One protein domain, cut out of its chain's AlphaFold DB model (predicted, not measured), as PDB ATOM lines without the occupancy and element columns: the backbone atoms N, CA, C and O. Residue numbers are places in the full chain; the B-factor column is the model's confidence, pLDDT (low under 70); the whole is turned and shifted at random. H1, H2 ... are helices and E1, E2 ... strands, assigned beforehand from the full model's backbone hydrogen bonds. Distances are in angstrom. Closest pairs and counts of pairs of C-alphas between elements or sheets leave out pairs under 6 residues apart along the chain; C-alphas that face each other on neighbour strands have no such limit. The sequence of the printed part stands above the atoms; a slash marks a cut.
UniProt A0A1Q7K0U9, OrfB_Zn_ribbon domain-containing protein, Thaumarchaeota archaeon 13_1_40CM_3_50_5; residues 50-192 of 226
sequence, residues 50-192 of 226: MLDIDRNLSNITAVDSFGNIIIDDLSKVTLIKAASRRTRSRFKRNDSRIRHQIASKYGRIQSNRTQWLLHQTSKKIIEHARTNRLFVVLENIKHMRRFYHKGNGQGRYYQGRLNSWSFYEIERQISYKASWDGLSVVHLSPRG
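What this domain is: This is residues 50 to 192 of the 226 residues of the protein "OrfB_Zn_ribbon domain-containing protein" of Thaumarchaeota archaeon 13_1_40CM_3_50_5 (UniProt A0A1Q7K0U9). A strongly twisted sheet of five strands has helices H2 and H5 over one face, and its other face is bare of named helices. H2 is far longer than the sheet and runs on beyond it, where H1 folds back beside it as a long helical hairpin; the small helices H3 and H4 make a separate pair off the sheet. The printed part has 143 residues, in the order E1 E2 E3 H1 H2 E4 H3 H4 H5 E5, and the mixed sheet runs E3, E2, E1, E4, E5. The class is mixed, helices and strands; the whole is only just loose, close to compact, with a radius of gyration of the C-alphas of 17.6 A and spans of 57 by 32 by 21 A.

How they stand to each other: E1, residues 50 to 55, E2, residues 59 to 64, and E3, residues 69 to 73, form a meander, each strand the antiparallel neighbour of the one before. N 54 and O 61 are 2.8 A apart, and N 62 and O 70 2.8 A. E4, residues 134 to 139, is parallel to E1, with N 51 and O 135 at 2.8 A, and to E5, residues 185 to 188, with N 186 and O 136 at 2.8 A. H2, residues 96 to 132, and H5, residues 167 to 180, lie on the same face of the sheet as two layers, helices on one face of a sheet. H2 is over E2 and E1 at a height over the sheet of 10.2 A, and H5 is over E1 and E4 at 9.6 A; both run along the strands. With residues 118 to 126 alone H2 touches H5, at a steep tilt of 48 degrees, the same way; the closest C-alphas, of Ser 122 and Ile 174, are 5.4 A apart. H1, residues 75 to 90, touches residues 102 to 117 of H2 at a shallow tilt of 4 degrees, opposite ways, the closest C-alphas being those of Val 77 and Thr 114, 5.4 A apart. E3, H1, H2 and E4 form a split strand-helix-strand unit, two strands running the same way with E2 and E1 between them, its crossover right-handed; E4, H3, H4, H5 and E5, with H3 at residues 144 to 148 and H4 at residues 156 to 163, form a strand-helix-strand unit of parallel neighbours. H3 touches H4, the closest C-alphas being those of Tyr 148 and Gln 159, 5.2 A apart. Every O i to N i+4 pair is within hydrogen-bond range in H1, H2, H4 and H5; in H3 0 of 1 is, beside 2 of 2 O i to N i+3 pairs.

Where its parts are: E1 begins at C-alpha 50 (205.699, 230.728, 186.315). H2 spans 52.5 A from C-alpha 96 (245.548, 261.327, 193.090) to C-alpha 132, H1 23.1 A and H5 19.9 A. E5 ends at C-alpha 188 (207.725, 241.941, 180.790).

The domain as a whole: The farthest C-alphas, of Phe 66 and Asn 94, are 58.5 A apart. The printed part has no cut, and no link is long. Residues 92 to 98, of which 96 to 98 belong to H2, stand free. The mean pLDDT of the printed part is 89.6; residues 190 to 192 are under 70.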
ATOM      1  N   MET A  50     204.860 229.531 186.419       92.25
ATOM      2  CA  MET A  50     205.699 230.728 186.315       92.25
ATOM      3  C   MET A  50     206.250 231.153 187.676       92.25
ATOM      4  O   MET A  50     205.640 230.864 188.703       92.25
ATOM      5  N   LEU A  51     207.387 231.845 187.667       94.94
ATOM      6  CA  LEU A  51     207.959 232.539 188.815       94.94
ATOM      7  C   LEU A  51     208.129 234.014 188.458       94.94
ATOM      8  O   LEU A  51     209.038 234.355 187.700       94.94
ATOM      9  N   ASP A  52     207.270 234.869 188.999       93.56
ATOM     10  CA  ASP A  52     207.360 236.315 188.824       93.56
ATOM     11  C   ASP A  52     208.314 236.925 189.844       93.56
ATOM     12  O   ASP A  52     208.262 236.587 191.026       93.56
ATOM     13  N   ILE A  53     209.223 237.784 189.388       93.50
ATOM     14  CA  ILE A  53     210.284 238.363 190.210       93.50
ATOM     15  C   ILE A  53     210.199 239.887 190.175       93.50
ATOM     16  O   ILE A  53     210.656 240.544 189.229       93.50
ATOM     17  N   ASP A  54     209.759 240.443 191.298       90.38
ATOM     18  CA  ASP A  54     209.821 241.865 191.591       90.38
ATOM     19  C   ASP A  54     211.137 242.220 192.305       90.38
ATOM     20  O   ASP A  54     211.570 241.583 193.273       90.38
ATOM     21  N   ARG A  55     211.810 243.263 191.817       91.06
ATOM     22  CA  ARG A  55     213.087 243.735 192.364       91.06
ATOM     23  C   ARG A  55     212.885 245.132 192.906       91.06
ATOM     24  O   ARG A  55     212.580 246.048 192.152       91.06
ATOM     25  N   ASN A  56     213.255 245.320 194.167       88.38
ATOM     26  CA  ASN A  56     213.254 246.618 194.831       88.38
ATOM     27  C   ASN A  56     214.651 247.000 195.328       88.38
ATOM     28  O   ASN A  56     215.620 246.236 195.254       88.38
ATOM     29  N   LEU A  57     214.781 248.225 195.853       85.44
ATOM     30  CA  LEU A  57     216.054 248.741 196.372       85.44
ATOM     31  C   LEU A  57     216.631 247.870 197.498       85.44
ATOM     32  O   LEU A  57     217.849 247.697 197.586       85.44
ATOM     33  N   SER A  58     215.758 247.393 198.384       86.38
ATOM     34  CA  SER A  58     216.129 246.708 199.622       86.38
ATOM     35  C   SER A  58     215.710 245.252 199.678       86.38
ATOM     36  O   SER A  58     216.147 244.584 200.595       86.38
ATOM     37  N   ASN A  59     214.914 244.739 198.750       91.44
ATOM     38  CA  ASN A  59     214.557 243.327 198.723       91.44
ATOM     39  C   ASN A  59     214.327 242.857 197.287       91.44
ATOM     40  O   ASN A  59     214.293 243.654 196.343       91.44
ATOM     41  N   ILE A  60     214.216 241.548 197.147       93.12
ATOM     42  CA  ILE A  60     213.693 240.893 195.959       93.12
ATOM     43  C   ILE A  60     212.560 239.978 196.407       93.12
ATOM     44  O   ILE A  60     212.690 239.286 197.423       93.12
ATOM     45  N   THR A  61     211.467 240.008 195.664       93.75
ATOM     46  CA  THR A  61     210.275 239.206 195.914       93.75
ATOM     47  C   THR A  61     210.064 238.322 194.702       93.75
ATOM     48  O   THR A  61     210.023 238.819 193.583       93.75
ATOM     49  N   ALA A  62     209.963 237.016 194.913       94.25
ATOM     50  CA  ALA A  62     209.620 236.064 193.872       94.25
ATOM     51  C   ALA A  62     208.338 235.327 194.264       94.25
ATOM     52  O   ALA A  62     208.259 234.802 195.374       94.25
ATOM     53  N   VAL A  63     207.348 235.310 193.377       93.75
ATOM     54  CA  VAL A  63     206.039 234.681 193.589       93.75
ATOM     55  C   VAL A  63     205.827 233.643 192.502       93.75
ATOM     56  O   VAL A  63     205.958 233.955 191.318       93.75
ATOM     57  N   ASP A  64     205.538 232.404 192.885       93.81
ATOM     58  CA  ASP A  64     205.218 231.362 191.916       93.81
ATOM     59  C   ASP A  64     203.710 231.270 191.623       93.81
ATOM     60  O   ASP A  64     202.865 231.773 192.364       93.81
ATOM     61  N   SER A  65     203.360 230.587 190.533       89.69
ATOM     62  CA  SER A  65     201.963 230.309 190.165       89.69
ATOM     63  C   SER A  65     201.225 229.376 191.132       89.69
ATOM     64  O   SER A  65     200.034 229.144 190.951       89.69
ATOM     65  N   PHE A  66     201.917 228.794 192.112       89.38
ATOM     66  CA  PHE A  66     201.350 227.885 193.108       89.38
ATOM     67  C   PHE A  66     201.080 228.586 194.451       89.38
ATOM     68  O   PHE A  66     200.552 227.956 195.364       89.38
ATOM     69  N   GLY A  67     201.410 229.878 194.571       86.81
ATOM     70  CA  GLY A  67     201.203 230.691 195.769       86.81
ATOM     71  C   GLY A  67     202.391 230.739 196.738       86.81
ATOM     72  O   GLY A  67     202.276 231.352 197.799       86.81
ATOM     73  N   ASN A  68     203.538 230.140 196.407       91.69
ATOM     74  CA  ASN A  68     204.749 230.264 197.215       91.69
ATOM     75  C   ASN A  68     205.416 231.621 196.981       91.69
ATOM     76  O   ASN A  68     205.607 232.063 195.847       91.69
ATOM     77  N   ILE A  69     205.839 232.250 198.077       93.56
ATOM     78  CA  ILE A  69     206.489 233.560 198.064       93.56
ATOM     79  C   ILE A  69     207.886 233.434 198.672       93.56
ATOM     80  O   ILE A  69     208.061 232.947 199.790       93.56
ATOM     81  N   ILE A  70     208.892 233.923 197.951       93.44
ATOM     82  CA  ILE A  70     210.270 234.054 198.421       93.44
ATOM     83  C   ILE A  70     210.593 235.537 198.526       93.44
ATOM     84  O   ILE A  70     210.665 236.235 197.519       93.44
ATOM     85  N   ILE A  71     210.845 236.006 199.746       94.00
ATOM     86  CA  ILE A  71     211.324 237.366 200.000       94.00
ATOM     87  C   ILE A  71     212.749 237.274 200.531       94.00
ATOM     88  O   ILE A  71     212.991 236.674 201.579       94.00
ATOM     89  N   ASP A  72     213.688 237.884 199.815       92.81
ATOM     90  CA  ASP A  72     215.088 237.971 200.226       92.81
ATOM     91  C   ASP A  72     215.457 239.430 200.524       92.81
ATOM     92  O   ASP A  72     215.369 240.313 199.663       92.81
ATOM     93  N   ASP A  73     215.903 239.683 201.757       92.38
ATOM     94  CA  ASP A  73     216.345 241.008 202.184       92.38
ATOM     95  C   ASP A  73     217.746 241.345 201.639       92.38
ATOM     96  O   ASP A  73     218.756 240.700 201.933       92.38
ATOM     97  N   LEU A  74     217.812 242.428 200.869       92.06
ATOM     98  CA  LEU A  74     219.017 243.021 200.289       92.06
ATOM     99  C   LEU A  74     219.371 244.371 200.940       92.06
ATOM    100  O   LEU A  74     220.263 245.082 200.457       92.06
ATOM    101  N   SER A  75     218.749 244.737 202.065       91.56
ATOM    102  CA  SER A  75     219.064 245.943 202.848       91.56
ATOM    103  C   SER A  75     220.563 246.042 203.160       91.56
ATOM    104  O   SER A  75     221.187 247.101 203.002       91.56
ATOM    105  N   LYS A  76     221.188 244.903 203.477       93.12
ATOM    106  CA  LYS A  76     222.625 244.769 203.741       93.12
ATOM    107  C   LYS A  76     223.490 245.224 202.564       93.12
ATOM    108  O   LYS A  76     224.530 245.848 202.784       93.12
ATOM    109  N   VAL A  77     223.060 244.994 201.319       92.81
ATOM    110  CA  VAL A  77     223.751 245.497 200.114       92.81
ATOM    111  C   VAL A  77     223.776 247.024 200.127       92.81
ATOM    112  O   VAL A  77     224.831 247.634 199.925       92.81
ATOM    113  N   THR A  78     222.636 247.648 200.424       90.88
ATOM    114  CA  THR A  78     222.515 249.109 200.515       90.88
ATOM    115  C   THR A  78     223.395 249.673 201.634       90.88
ATOM    116  O   THR A  78     224.110 250.659 201.414       90.88
ATOM    117  N   LEU A  79     223.422 249.021 202.800       92.38
ATOM    118  CA  LEU A  79     224.268 249.413 203.932       92.38
ATOM    119  C   LEU A  79     225.763 249.322 203.601       92.38
ATOM    120  O   LEU A  79     226.503 250.274 203.854       92.38
ATOM    121  N   ILE A  80     226.210 248.229 202.972       93.00
ATOM    122  CA  ILE A  80     227.610 248.056 202.551       93.00
ATOM    123  C   ILE A  80     228.026 249.178 201.595       93.00
ATOM    124  O   ILE A  80     229.074 249.801 201.784       93.00
ATOM    125  N   LYS A  81     227.198 249.490 200.591       91.62
ATOM    126  CA  LYS A  81     227.492 250.573 199.638       91.62
ATOM    127  C   LYS A  81     227.500 251.944 200.314       91.62
ATOM    128  O   LYS A  81     228.346 252.783 199.997       91.62
ATOM    129  N   ALA A  82     226.592 252.190 201.258       90.44
ATOM    130  CA  ALA A  82     226.575 253.425 202.036       90.44
ATOM    131  C   ALA A  82     227.847 253.582 202.887       90.44
ATOM    132  O   ALA A  82     228.500 254.627 202.809       90.44
ATOM    133  N   ALA A  83     228.244 252.537 203.616       91.81
ATOM    134  CA  ALA A  83     229.459 252.523 204.427       91.81
ATOM    135  C   ALA A  83     230.713 252.759 203.572       91.81
ATOM    136  O   ALA A  83     231.488 253.671 203.860       91.81
ATOM    137  N   SER A  84     230.868 252.036 202.458       90.69
ATOM    138  CA  SER A  84     232.011 252.212 201.550       90.69
ATOM    139  C   SER A  84     232.089 253.614 200.941       90.69
ATOM    140  O   SER A  84     233.184 254.140 200.731       90.69
ATOM    141  N   ARG A  85     230.955 254.268 200.664       89.19
ATOM    142  CA  ARG A  85     230.947 255.677 200.228       89.19
ATOM    143  C   ARG A  85     231.372 256.630 201.334       89.19
ATOM    144  O   ARG A  85     232.199 257.498 201.073       89.19
ATOM    145  N   ARG A  86     230.846 256.453 202.550       90.38
ATOM    146  CA  ARG A  86     231.215 257.270 203.713       90.38
ATOM    147  C   ARG A  86     232.714 257.170 203.980       90.38
ATOM    148  O   ARG A  86     233.379 258.198 204.079       90.38
ATOM    149  N   THR A  87     233.257 255.957 203.988       90.31
ATOM    150  CA  THR A  87     234.692 255.721 204.161       90.31
ATOM    151  C   THR A  87     235.504 256.416 203.070       90.31
ATOM    152  O   THR A  87     236.370 257.219 203.392       90.31
ATOM    153  N   ARG A  88     235.158 256.232 201.785       89.38
ATOM    154  CA  ARG A  88     235.834 256.932 200.676       89.38
ATOM    155  C   ARG A  88     235.764 258.457 200.788       89.38
ATOM    156  O   ARG A  88     236.747 259.126 200.502       89.38
ATOM    157  N   SER A  89     234.636 259.010 201.237       88.56
ATOM    158  CA  SER A  89     234.463 260.464 201.346       88.56
ATOM    159  C   SER A  89     235.334 261.125 202.417       88.56
ATOM    160  O   SER A  89     235.596 262.320 202.290       88.56
ATOM    161  N   ARG A  90     235.786 260.370 203.432       89.50
ATOM    162  CA  ARG A  90     236.658 260.863 204.513       89.50
ATOM    163  C   ARG A  90     238.104 261.064 204.057       89.50
ATOM    164  O   ARG A  90     238.820 261.864 204.643       89.50
ATOM    165  N   PHE A  91     238.531 260.392 202.990       88.06
ATOM    166  CA  PHE A  91     239.880 260.552 202.456       88.06
ATOM    167  C   PHE A  91     239.954 261.794 201.561       88.06
ATOM    168  O   PHE A  91     239.527 261.772 200.406       88.06
ATOM    169  N   LYS A  92     240.487 262.890 202.115       86.56
ATOM    170  CA  LYS A  92     240.579 264.207 201.455       86.56
ATOM    171  C   LYS A  92     241.978 264.594 200.976       86.56
ATOM    172  O   LYS A  92     242.136 265.677 200.428       86.56
ATOM    173  N   ARG A  93     242.978 263.723 201.147       87.19
ATOM    174  CA  ARG A  93     244.367 264.007 200.756       87.19
ATOM    175  C   ARG A  93     244.445 264.464 199.295       87.19
ATOM    176  O   ARG A  93     243.824 263.852 198.418       87.19
ATOM    177  N   ASN A  94     245.220 265.517 199.035       88.19
ATOM    178  CA  ASN A  94     245.444 266.036 197.688       88.19
ATOM    179  C   ASN A  94     246.527 265.236 196.944       88.19
ATOM    180  O   ASN A  94     247.545 265.767 196.531       88.19
ATOM    181  N   ASP A  95     246.314 263.926 196.830       92.81
ATOM    182  CA  ASP A  95     247.198 263.007 196.116       92.81
ATOM    183  C   ASP A  95     246.319 262.039 195.318       92.81
ATOM    184  O   ASP A  95     245.548 261.252 195.882       92.81
ATOM    185  N   SER A  96     246.372 262.138 193.989       90.62
ATOM    186  CA  SER A  96     245.548 261.327 193.090       90.62
ATOM    187  C   SER A  96     245.890 259.838 193.171       90.62
ATOM    188  O   SER A  96     244.972 259.014 193.167       90.62
ATOM    189  N   ARG A  97     247.173 259.491 193.324       92.75
ATOM    190  CA  ARG A  97     247.667 258.111 193.401       92.75
ATOM    191  C   ARG A  97     247.148 257.424 194.658       92.75
ATOM    192  O   ARG A  97     246.555 256.345 194.576       92.75
ATOM    193  N   ILE A  98     247.285 258.077 195.813       90.38
ATOM    194  CA  ILE A  98     246.792 257.544 197.092       90.38
ATOM    195  C   ILE A  98     245.261 257.449 197.078       90.38
ATOM    196  O   ILE A  98     244.698 256.422 197.469       90.38
ATOM    197  N   ARG A  99     244.560 258.478 196.575       90.19
ATOM    198  CA  ARG A  99     243.090 258.436 196.451       90.19
ATOM    199  C   ARG A  99     242.623 257.287 195.562       90.19
ATOM    200  O   ARG A  99     241.658 256.612 195.922       90.19
ATOM    201  N   HIS A 100     243.302 257.040 194.442       91.88
ATOM    202  CA  HIS A 100     242.981 255.931 193.548       91.88
ATOM    203  C   HIS A 100     243.184 254.576 194.239       91.88
ATOM    204  O   HIS A 100     242.283 253.737 194.217       91.88
ATOM    205  N   GLN A 101     244.314 254.381 194.923       93.00
ATOM    206  CA  GLN A 101     244.607 253.138 195.644       93.00
ATOM    207  C   GLN A 101     243.551 252.842 196.721       93.00
ATOM    208  O   GLN A 101     243.036 251.724 196.814       93.00
ATOM    209  N   ILE A 102     243.167 253.858 197.495       91.25
ATOM    210  CA  ILE A 102     242.115 253.756 198.511       91.25
ATOM    211  C   ILE A 102     240.757 253.459 197.858       91.25
ATOM    212  O   ILE A 102     240.040 252.556 198.299       91.25
ATOM    213  N   ALA A 103     240.396 254.185 196.797       91.31
ATOM    214  CA  ALA A 103     239.142 253.976 196.080       91.31
ATOM    215  C   ALA A 103     239.045 252.560 195.497       91.31
ATOM    216  O   ALA A 103     237.987 251.939 195.613       91.31
ATOM    217  N   SER A 104     240.142 252.040 194.948       94.06
ATOM    218  CA  SER A 104     240.250 250.675 194.432       94.06
ATOM    219  C   SER A 104     240.101 249.637 195.547       94.06
ATOM    220  O   SER A 104     239.246 248.754 195.454       94.06
ATOM    221  N   LYS A 105     240.822 249.795 196.669       94.19
ATOM    222  CA  LYS A 105     240.719 248.902 197.839       94.19
ATOM    223  C   LYS A 105     239.282 248.810 198.360       94.19
ATOM    224  O   LYS A 105     238.724 247.716 198.460       94.19
ATOM    225  N   TYR A 106     238.659 249.949 198.668       92.94
ATOM    226  CA  TYR A 106     237.288 249.967 199.192       92.94
ATOM    227  C   TYR A 106     236.241 249.618 198.130       92.94
ATOM    228  O   TYR A 106     235.196 249.063 198.476       92.94
ATOM    229  N   GLY A 107     236.522 249.890 196.854       93.25
ATOM    230  CA  GLY A 107     235.726 249.426 195.722       93.25
ATOM    231  C   GLY A 107     235.698 247.903 195.650       93.25
ATOM    232  O   GLY A 107     234.618 247.323 195.629       93.25
ATOM    233  N   ARG A 108     236.861 247.247 195.728       95.25
ATOM    234  CA  ARG A 108     236.978 245.781 195.737       95.25
ATOM    235  C   ARG A 108     236.261 245.155 196.932       95.25
ATOM    236  O   ARG A 108     235.504 244.209 196.748       95.25
ATOM    237  N   ILE A 109     236.432 245.707 198.136       93.69
ATOM    238  CA  ILE A 109     235.726 245.229 199.341       93.69
ATOM    239  C   ILE A 109     234.207 245.340 199.158       93.69
ATOM    240  O   ILE A 109     233.476 244.389 199.437       93.69
ATOM    241  N   GLN A 110     233.729 246.493 198.680       94.81
ATOM    242  CA  GLN A 110     232.308 246.712 198.417       94.81
ATOM    243  C   GLN A 110     231.783 245.705 197.388       94.81
ATOM    244  O   GLN A 110     230.775 245.046 197.638       94.81
ATOM    245  N   SER A 111     232.465 245.575 196.248       94.38
ATOM    246  CA  SER A 111     232.074 244.668 195.170       94.38
ATOM    247  C   SER A 111     232.043 243.227 195.655       94.38
ATOM    248  O   SER A 111     230.999 242.605 195.549       94.38
ATOM    249  N   ASN A 112     233.099 242.724 196.296       95.56
ATOM    250  CA  ASN A 112     233.144 241.341 196.778       95.56
ATOM    251  C   ASN A 112     231.979 241.015 197.724       95.56
ATOM    252  O   ASN A 112     231.299 240.007 197.547       95.56
ATOM    253  N   ARG A 113     231.708 241.886 198.705       95.50
ATOM    254  CA  ARG A 113     230.632 241.654 199.682       95.50
ATOM    255  C   ARG A 113     229.245 241.740 199.052       95.50
ATOM    256  O   ARG A 113     228.373 240.945 199.383       95.50
ATOM    257  N   THR A 114     229.031 242.719 198.174       95.31
ATOM    258  CA  THR A 114     227.731 242.896 197.509       95.31
ATOM    259  C   THR A 114     227.470 241.789 196.498       95.31
ATOM    260  O   THR A 114     226.385 241.226 196.507       95.31
ATOM    261  N   GLN A 115     228.471 241.412 195.703       96.00
ATOM    262  CA  GLN A 115     228.386 240.306 194.753       96.00
ATOM    263  C   GLN A 115     228.073 238.989 195.454       96.00
ATOM    264  O   GLN A 115     227.174 238.282 195.019       96.00
ATOM    265  N   TRP A 116     228.741 238.687 196.571       96.25
ATOM    266  CA  TRP A 116     228.454 237.474 197.337       96.25
ATOM    267  C   TRP A 116     226.977 237.384 197.751       96.25
ATOM    268  O   TRP A 116     226.348 236.363 197.493       96.25
ATOM    269  N   LEU A 117     226.404 238.466 198.299       96.00
ATOM    270  CA  LEU A 117     224.984 238.510 198.676       96.00
ATOM    271  C   LEU A 117     224.063 238.284 197.470       96.00
ATOM    272  O   LEU A 117     223.175 237.439 197.526       96.00
ATOM    273  N   LEU A 118     224.313 238.986 196.361       96.06
ATOM    274  CA  LEU A 118     223.510 238.842 195.144       96.06
ATOM    275  C   LEU A 118     223.606 237.425 194.564       96.06
ATOM    276  O   LEU A 118     222.596 236.876 194.127       96.06
ATOM    277  N   HIS A 119     224.788 236.799 194.614       96.56
ATOM    278  CA  HIS A 119     224.981 235.430 194.144       96.56
ATOM    279  C   HIS A 119     224.238 234.416 195.015       96.56
ATOM    280  O   HIS A 119     223.724 233.446 194.459       96.56
ATOM    281  N   GLN A 120     224.164 234.611 196.335       96.25
ATOM    282  CA  GLN A 120     223.371 233.737 197.207       96.25
ATOM    283  C   GLN A 120     221.881 233.850 196.875       96.25
ATOM    284  O   GLN A 120     221.246 232.843 196.568       96.25
ATOM    285  N   THR A 121     221.359 235.074 196.816       96.00
ATOM    286  CA  THR A 121     219.949 235.345 196.507       96.00
ATOM    287  C   THR A 121     219.541 234.833 195.127       96.00
ATOM    288  O   THR A 121     218.600 234.053 195.001       96.00
ATOM    289  N   SER A 122     220.291 235.171 194.074       97.00
ATOM    290  CA  SER A 122     219.987 234.674 192.724       97.00
ATOM    291  C   SER A 122     220.122 233.154 192.615       97.00
ATOM    292  O   SER A 122     219.410 232.546 191.826       97.00
ATOM    293  N   LYS A 123     221.011 232.515 193.394       96.62
ATOM    294  CA  LYS A 123     221.089 231.046 193.432       96.62
ATOM    295  C   LYS A 123     219.824 230.466 194.066       96.62
ATOM    296  O   LYS A 123     219.220 229.590 193.469       96.62
ATOM    297  N   LYS A 124     219.408 230.979 195.228       96.62
ATOM    298  CA  LYS A 124     218.204 230.529 195.943       96.62
ATOM    299  C   LYS A 124     216.953 230.586 195.059       96.62
ATOM    300  O   LYS A 124     216.216 229.610 194.985       96.62
ATOM    301  N   ILE A 125     216.751 231.702 194.357       96.25
ATOM    302  CA  ILE A 125     215.601 231.908 193.462       96.25
ATOM    303  C   ILE A 125     215.613 230.910 192.296       96.25
ATOM    304  O   ILE A 125     214.598 230.281 192.008       96.25
ATOM    305  N   ILE A 126     216.763 230.733 191.638       96.75
ATOM    306  CA  ILE A 126     216.871 229.818 190.494       96.75
ATOM    307  C   ILE A 126     216.737 228.354 190.914       96.75
ATOM    308  O   ILE A 126     216.072 227.592 190.222       96.75
ATOM    309  N   GLU A 127     217.284 227.959 192.063       96.06
ATOM    310  CA  GLU A 127     217.105 226.598 192.585       96.06
ATOM    311  C   GLU A 127     215.631 226.277 192.849       96.06
ATOM    312  O   GLU A 127     215.168 225.176 192.540       96.06
ATOM    313  N   HIS A 128     214.869 227.251 193.356       95.81
ATOM    314  CA  HIS A 128     213.425 227.113 193.507       95.81
ATOM    315  C   HIS A 128     212.727 226.948 192.147       95.81
ATOM    316  O   HIS A 128     211.973 225.991 191.956       95.81
ATOM    317  N   ALA A 129     213.039 227.809 191.171       95.44
ATOM    318  CA  ALA A 129     212.485 227.714 189.818       95.44
ATOM    319  C   ALA A 129     212.798 226.364 189.151       95.44
ATOM    320  O   ALA A 129     211.923 225.733 188.558       95.44
ATOM    321  N   ARG A 130     214.036 225.880 189.301       94.69
ATOM    322  CA  ARG A 130     214.505 224.601 188.760       94.69
ATOM    323  C   ARG A 130     213.762 223.421 189.378       94.69
ATOM    324  O   ARG A 130     213.290 222.548 188.651       94.69
ATOM    325  N   THR A 131     213.638 223.407 190.704       94.56
ATOM    326  CA  THR A 131     212.978 222.324 191.453       94.56
ATOM    327  C   THR A 131     211.504 222.205 191.067       94.56
ATOM    328  O   THR A 131     211.013 221.103 190.820       94.56
ATOM    329  N   ASN A 132     210.824 223.341 190.914       94.19
ATOM    330  CA  ASN A 132     209.398 223.396 190.594       94.19
ATOM    331  C   ASN A 132     209.091 223.424 189.085       94.19
ATOM    332  O   ASN A 132     207.922 223.408 188.698       94.19
ATOM    333  N   ARG A 133     210.121 223.408 188.224       93.25
ATOM    334  CA  ARG A 133     210.008 223.521 186.755       93.25
ATOM    335  C   ARG A 133     209.213 224.761 186.337       93.25
ATOM    336  O   ARG A 133     208.235 224.667 185.595       93.25
ATOM    337  N   LEU A 134     209.637 225.918 186.829       93.50
ATOM    338  CA  LEU A 134     209.023 227.216 186.560       93.50
ATOM    339  C   LEU A 134     209.839 227.983 185.522       93.50
ATOM    340  O   LEU A 134     211.070 227.995 185.597       93.50
ATOM    341  N   PHE A 135     209.172 228.658 184.588       92.50
ATOM    342  CA  PHE A 135     209.845 229.690 183.798       92.50
ATOM    343  C   PHE A 135     209.892 230.993 184.596       92.50
ATOM    344  O   PHE A 135     209.005 231.278 185.400       92.50
ATOM    345  N   VAL A 136     210.946 231.775 184.395       94.62
ATOM    346  CA  VAL A 136     211.199 232.988 185.173       94.62
ATOM    347  C   VAL A 136     210.654 234.198 184.430       94.62
ATOM    348  O   VAL A 136     210.935 234.381 183.247       94.62
ATOM    349  N   VAL A 137     209.927 235.050 185.138       92.69
ATOM    350  CA  VAL A 137     209.407 236.319 184.640       92.69
ATOM    351  C   VAL A 137     210.107 237.458 185.378       92.69
ATOM    352  O   VAL A 137     210.248 237.440 186.598       92.69
ATOM    353  N   LEU A 138     210.621 238.428 184.622       91.19
ATOM    354  CA  LEU A 138     211.316 239.600 185.152       91.19
ATOM    355  C   LEU A 138     210.758 240.869 184.520       91.19
ATOM    356  O   LEU A 138     210.599 240.960 183.305       91.19
ATOM    357  N   GLU A 139     210.563 241.912 185.318       86.25
ATOM    358  CA  GLU A 139     210.228 243.222 184.760       86.25
ATOM    359  C   GLU A 139     211.386 243.833 183.944       86.25
ATOM    360  O   GLU A 139     212.570 243.691 184.253       86.25
ATOM    361  N   ASN A 140     211.092 244.589 182.894       84.38
ATOM    362  CA  ASN A 140     212.123 245.259 182.108       84.38
ATOM    363  C   ASN A 140     212.463 246.633 182.701       84.38
ATOM    364  O   ASN A 140     212.030 247.673 182.199       84.38
ATOM    365  N   ILE A 141     213.252 246.646 183.778       82.75
ATOM    366  CA  ILE A 141     213.642 247.876 184.479       82.75
ATOM    367  C   ILE A 141     214.677 248.646 183.643       82.75
ATOM    368  O   ILE A 141     215.896 248.470 183.751       82.75
ATOM    369  N   LYS A 142     214.192 249.563 182.805       78.25
ATOM    370  CA  LYS A 142     215.022 250.477 182.010       78.25
ATOM    371  C   LYS A 142     214.948 251.896 182.552       78.25
ATOM    372  O   LYS A 142     213.948 252.332 183.101       78.25
ATOM    373  N   HIS A 143     216.043 252.634 182.384       77.81
ATOM    374  CA  HIS A 143     216.102 254.082 182.612       77.81
ATOM    375  C   HIS A 143     215.835 254.582 184.042       77.81
ATOM    376  O   HIS A 143     215.850 255.793 184.241       77.81
ATOM    377  N   MET A 144     215.732 253.713 185.056       77.31
ATOM    378  CA  MET A 144     215.498 254.135 186.451       77.31
ATOM    379  C   MET A 144     216.503 255.172 186.961       77.31
ATOM    380  O   MET A 144     216.148 256.091 187.689       77.31
ATOM    381  N   ARG A 145     217.769 255.079 186.539       79.25
ATOM    382  CA  ARG A 145     218.806 256.045 186.937       79.25
ATOM    383  C   ARG A 145     218.549 257.463 186.409       79.25
ATOM    384  O   ARG A 145     219.084 258.404 186.988       79.25
ATOM    385  N   ARG A 146     217.726 257.625 185.361       80.69
ATOM    386  CA  ARG A 146     217.403 258.938 184.784       80.69
ATOM    387  C   ARG A 146     216.603 259.829 185.726       80.69
ATOM    388  O   ARG A 146     216.775 261.041 185.730       80.69
ATOM    389  N   PHE A 147     215.802 259.222 186.591       76.62
ATOM    390  CA  PHE A 147     215.003 259.954 187.570       76.62
ATOM    391  C   PHE A 147     215.830 260.506 188.738       76.62
ATOM    392  O   PHE A 147     215.348 261.359 189.478       76.62
ATOM    393  N   TYR A 148     217.084 260.063 188.899       80.81
ATOM    394  CA  TYR A 148     217.920 260.343 190.072       80.81
ATOM    395  C   TYR A 148     219.208 261.100 189.726       80.81
ATOM    396  O   TYR A 148     220.268 260.856 190.316       80.81
ATOM    397  N   HIS A 149     219.127 262.006 188.751       78.00
ATOM    398  CA  HIS A 149     220.232 262.868 188.342       78.00
ATOM    399  C   HIS A 149     220.431 264.072 189.273       78.00
ATOM    400  O   HIS A 149     219.523 264.520 189.972       78.00
ATOM    401  N   LYS A 150     221.654 264.614 189.269       74.19
ATOM    402  CA  LYS A 150     222.001 265.824 190.021       74.19
ATOM    403  C   LYS A 150     221.158 266.996 189.502       74.19
ATOM    404  O   LYS A 150     221.135 267.230 188.302       74.19
ATOM    405  N   GLY A 151     220.518 267.737 190.407       72.19
ATOM    406  CA  GLY A 151     219.698 268.908 190.064       72.19
ATOM    407  C   GLY A 151     218.187 268.660 190.047       72.19
ATOM    408  O   GLY A 151     217.433 269.612 189.938       72.19
ATOM    409  N   ASN A 152     217.725 267.425 190.255       77.06
ATOM    410  CA  ASN A 152     216.295 267.080 190.316       77.06
ATOM    411  C   ASN A 152     215.580 267.475 191.636       77.06
ATOM    412  O   ASN A 152     214.573 266.870 191.989       77.06
ATOM    413  N   GLY A 153     216.145 268.393 192.428       75.75
ATOM    414  CA  GLY A 153     215.614 268.791 193.744       75.75
ATOM    415  C   GLY A 153     215.775 267.762 194.876       75.75
ATOM    416  O   GLY A 153     215.529 268.084 196.035       75.75
ATOM    417  N   GLN A 154     216.233 266.537 194.597       80.69
ATOM    418  CA  GLN A 154     216.408 265.510 195.627       80.69
ATOM    419  C   GLN A 154     217.770 265.610 196.331       80.69
ATOM    420  O   GLN A 154     218.790 265.986 195.750       80.69
ATOM    421  N   GLY A 155     217.816 265.202 197.602       83.56
ATOM    422  CA  GLY A 155     219.050 265.204 198.387       83.56
ATOM    423  C   GLY A 155     220.119 264.246 197.839       83.56
ATOM    424  O   GLY A 155     219.823 263.117 197.435       83.56
ATOM    425  N   ARG A 156     221.400 264.650 197.915       81.69
ATOM    426  CA  ARG A 156     222.563 263.854 197.446       81.69
ATOM    427  C   ARG A 156     222.591 262.430 198.016       81.69
ATOM    428  O   ARG A 156     223.021 261.492 197.345       81.69
ATOM    429  N   TYR A 157     222.137 262.260 199.258       81.25
ATOM    430  CA  TYR A 157     222.056 260.952 199.908       81.25
ATOM    431  C   TYR A 157     221.040 260.025 199.223       81.25
ATOM    432  O   TYR A 157     221.362 258.870 198.929       81.25
ATOM    433  N   TYR A 158     219.843 260.537 198.929       84.56
ATOM    434  CA  TYR A 158     218.762 259.796 198.282       84.56
ATOM    435  C   TYR A 158     219.138 259.405 196.848       84.56
ATOM    436  O   TYR A 158     219.130 258.217 196.516       84.56
ATOM    437  N   GLN A 159     219.622 260.371 196.057       84.56
ATOM    438  CA  GLN A 159     220.164 260.125 194.714       84.56
ATOM    439  C   GLN A 159     221.252 259.054 194.751       84.56
ATOM    440  O   GLN A 159     221.246 258.104 193.969       84.56
ATOM    441  N   GLY A 160     222.188 259.168 195.695       82.94
ATOM    442  CA  GLY A 160     223.233 258.181 195.866       82.94
ATOM    443  C   GLY A 160     222.663 256.787 196.126       82.94
ATOM    444  O   GLY A 160     223.157 255.815 195.548       82.94
ATOM    445  N   ARG A 161     221.698 256.640 197.038       85.56
ATOM    446  CA  ARG A 161     221.106 255.332 197.364       85.56
ATOM    447  C   ARG A 161     220.492 254.669 196.133       85.56
ATOM    448  O   ARG A 161     220.832 253.521 195.862       85.56
ATOM    449  N   LEU A 162     219.702 255.398 195.353       86.62
ATOM    450  CA  LEU A 162     219.000 254.834 194.194       86.62
ATOM    451  C   LEU A 162     219.937 254.553 193.024       86.62
ATOM    452  O   LEU A 162     219.877 253.481 192.431       86.62
ATOM    453  N   ASN A 163     220.917 255.424 192.784       84.94
ATOM    454  CA  ASN A 163     221.973 255.144 191.806       84.94
ATOM    455  C   ASN A 163     222.863 253.956 192.206       84.94
ATOM    456  O   ASN A 163     223.531 253.366 191.359       84.94
ATOM    457  N   SER A 164     222.879 253.588 193.491       84.31
ATOM    458  CA  SER A 164     223.606 252.418 193.985       84.31
ATOM    459  C   SER A 164     222.794 251.123 193.939       84.31
ATOM    460  O   SER A 164     223.316 250.079 194.332       84.31
ATOM    461  N   TRP A 165     221.555 251.155 193.456       87.62
ATOM    462  CA  TRP A 165     220.720 249.968 193.341       87.62
ATOM    463  C   TRP A 165     221.293 248.953 192.333       87.62
ATOM    464  O   TRP A 165     221.747 249.310 191.245       87.62
ATOM    465  N   SER A 166     221.309 247.677 192.729       87.75
ATOM    466  CA  SER A 166     221.942 246.552 192.019       87.75
ATOM    467  C   SER A 166     221.001 245.768 191.090       87.75
ATOM    468  O   SER A 166     221.310 244.629 190.759       87.75
ATOM    469  N   PHE A 167     219.883 246.351 190.655       88.88
ATOM    470  CA  PHE A 167     218.862 245.652 189.860       88.88
ATOM    471  C   PHE A 167     219.391 245.000 188.571       88.88
ATOM    472  O   PHE A 167     219.066 243.851 188.298       88.88
ATOM    473  N   TYR A 168     220.277 245.676 187.832       90.69
ATOM    474  CA  TYR A 168     220.906 245.088 186.642       90.69
ATOM    475  C   TYR A 168     221.812 243.898 186.966       90.69
ATOM    476  O   TYR A 168     221.885 242.946 186.200       90.69
ATOM    477  N   GLU A 169     222.526 243.947 188.094       93.25
ATOM    478  CA  GLU A 169     223.448 242.870 188.457       93.25
ATOM    479  C   GLU A 169     222.687 241.622 188.898       93.25
ATOM    480  O   GLU A 169     223.040 240.523 188.487       93.25
ATOM    481  N   ILE A 170     221.629 241.782 189.701       93.75
ATOM    482  CA  ILE A 170     220.809 240.637 190.105       93.75
ATOM    483  C   ILE A 170     220.084 240.034 188.898       93.75
ATOM    484  O   ILE A 170     220.061 238.816 188.773       93.75
ATOM    485  N   GLU A 171     219.589 240.864 187.970       94.31
ATOM    486  CA  GLU A 171     219.001 240.404 186.707       94.31
ATOM    487  C   GLU A 171     219.996 239.574 185.906       94.31
ATOM    488  O   GLU A 171     219.731 238.415 185.617       94.31
ATOM    489  N   ARG A 172     221.188 240.127 185.643       95.19
ATOM    490  CA  ARG A 172     222.267 239.426 184.945       95.19
ATOM    491  C   ARG A 172     222.562 238.074 185.596       95.19
ATOM    492  O   ARG A 172     222.747 237.089 184.884       95.19
ATOM    493  N   GLN A 173     222.615 238.027 186.930       97.00
ATOM    494  CA  GLN A 173     222.874 236.795 187.668       97.00
ATOM    495  C   GLN A 173     221.759 235.765 187.553       97.00
ATOM    496  O   GLN A 173     222.053 234.590 187.349       97.00
ATOM    497  N   ILE A 174     220.506 236.197 187.660       96.31
ATOM    498  CA  ILE A 174     219.336 235.344 187.448       96.31
ATOM    499  C   ILE A 174     219.353 234.810 186.013       96.31
ATOM    500  O   ILE A 174     219.266 233.602 185.826       96.31
ATOM    501  N   SER A 175     219.569 235.667 185.012       95.31
ATOM    502  CA  SER A 175     219.555 235.282 183.599       95.31
ATOM    503  C   SER A 175     220.603 234.229 183.251       95.31
ATOM    504  O   SER A 175     220.257 233.216 182.641       95.31
ATOM    505  N   TYR A 176     221.873 234.420 183.638       95.25
ATOM    506  CA  TYR A 176     222.891 233.422 183.286       95.25
ATOM    507  C   TYR A 176     222.713 232.118 184.074       95.25
ATOM    508  O   TYR A 176     223.014 231.057 183.536       95.25
ATOM    509  N   LYS A 177     222.225 232.165 185.322       95.81
ATOM    510  CA  LYS A 177     221.969 230.955 186.125       95.81
ATOM    511  C   LYS A 177     220.766 230.178 185.608       95.81
ATOM    512  O   LYS A 177     220.858 228.969 185.465       95.81
ATOM    513  N   ALA A 178     219.686 230.873 185.263       94.12
ATOM    514  CA  ALA A 178     218.540 230.275 184.591       94.12
ATOM    515  C   ALA A 178     218.980 229.584 183.295       94.12
ATOM    516  O   ALA A 178     218.710 228.404 183.108       94.12
ATOM    517  N   SER A 179     219.761 230.284 182.464       92.44
ATOM    518  CA  SER A 179     220.297 229.724 181.215       92.44
ATOM    519  C   SER A 179     221.172 228.491 181.465       92.44
ATOM    520  O   SER A 179     221.069 227.507 180.737       92.44
ATOM    521  N   TRP A 180     222.003 228.517 182.515       91.94
ATOM    522  CA  TRP A 180     222.839 227.383 182.926       91.94
ATOM    523  C   TRP A 180     222.023 226.145 183.322       91.94
ATOM    524  O   TRP A 180     222.457 225.009 183.107       91.94
ATOM    525  N   ASP A 181     220.835 226.360 183.880       91.12
ATOM    526  CA  ASP A 181     219.917 225.308 184.314       91.12
ATOM    527  C   ASP A 181     218.851 224.961 183.262       91.12
ATOM    528  O   ASP A 181     218.008 224.104 183.516       91.12
ATOM    529  N   GLY A 182     218.904 225.572 182.072       90.31
ATOM    530  CA  GLY A 182     217.942 225.333 180.989       90.31
ATOM    531  C   GLY A 182     216.573 225.984 181.205       90.31
ATOM    532  O   GLY A 182     215.607 225.606 180.549       90.31
ATOM    533  N   LEU A 183     216.477 226.950 182.123       92.56
ATOM    534  CA  LEU A 183     215.259 227.702 182.404       92.56
ATOM    535  C   LEU A 183     215.142 228.923 181.485       92.56
ATOM    536  O   LEU A 183     216.091 229.685 181.287       92.56
ATOM    537  N   SER A 184     213.937 229.140 180.974       90.81
ATOM    538  CA  SER A 184     213.569 230.282 180.150       90.81
ATOM    539  C   SER A 184     213.302 231.494 181.035       90.81
ATOM    540  O   SER A 184     212.645 231.388 182.072       90.81
ATOM    541  N   VAL A 185     213.801 232.648 180.597       92.56
ATOM    542  CA  VAL A 185     213.584 233.943 181.241       92.56
ATOM    543  C   VAL A 185     212.819 234.835 180.275       92.56
ATOM    544  O   VAL A 185     213.275 235.056 179.154       92.56
ATOM    545  N   VAL A 186     211.669 235.336 180.710       90.12
ATOM    546  CA  VAL A 186     210.805 236.236 179.945       90.12
ATOM    547  C   VAL A 186     210.833 237.614 180.591       90.12
ATOM    548  O   VAL A 186     210.655 237.747 181.801       90.12
ATOM    549  N   HIS A 187     211.033 238.653 179.781       87.62
ATOM    550  CA  HIS A 187     211.007 240.036 180.245       87.62
ATOM    551  C   HIS A 187     209.670 240.701 179.926       87.62
ATOM    552  O   HIS A 187     209.311 240.833 178.757       87.62
ATOM    553  N   LEU A 188     208.968 241.186 180.950       83.56
ATOM    554  CA  LEU A 188     207.725 241.941 180.790       83.56
ATOM    555  C   LEU A 188     207.979 243.443 180.737       83.56
ATOM    556  O   LEU A 188     208.907 243.969 181.349       83.56
ATOM    557  N   SER A 189     207.143 244.166 179.994       74.00
ATOM    558  CA  SER A 189     207.203 245.625 180.000       74.00
ATOM    559  C   SER A 189     206.723 246.151 181.364       74.00
ATOM    560  O   SER A 189     205.649 245.745 181.798       74.00
ATOM    561  N   PRO A 190     207.435 247.091 182.011       64.56
ATOM    562  CA  PRO A 190     207.021 247.657 183.301       64.56
ATOM    563  C   PRO A 190     205.841 248.641 183.187       64.56
ATOM    564  O   PRO A 190     205.455 249.276 184.166       64.56
ATOM    565  N   ARG A 191     205.290 248.873 181.985       59.97
ATOM    566  CA  ARG A 191     204.201 249.841 181.800       59.97
ATOM    567  C   ARG A 191     202.902 249.272 182.375       59.97
ATOM    568  O   ARG A 191     202.288 248.408 181.765       59.97
ATOM    569  N   GLY A 192     202.471 249.814 183.513       54.94
ATOM    570  CA  GLY A 192     201.149 249.566 184.092       54.94
ATOM    571  C   GLY A 192     201.059 248.414 185.099       54.94
ATOM    572  O   GLY A 192     199.983 248.242 185.665       54.94
TER     573      GLY A 192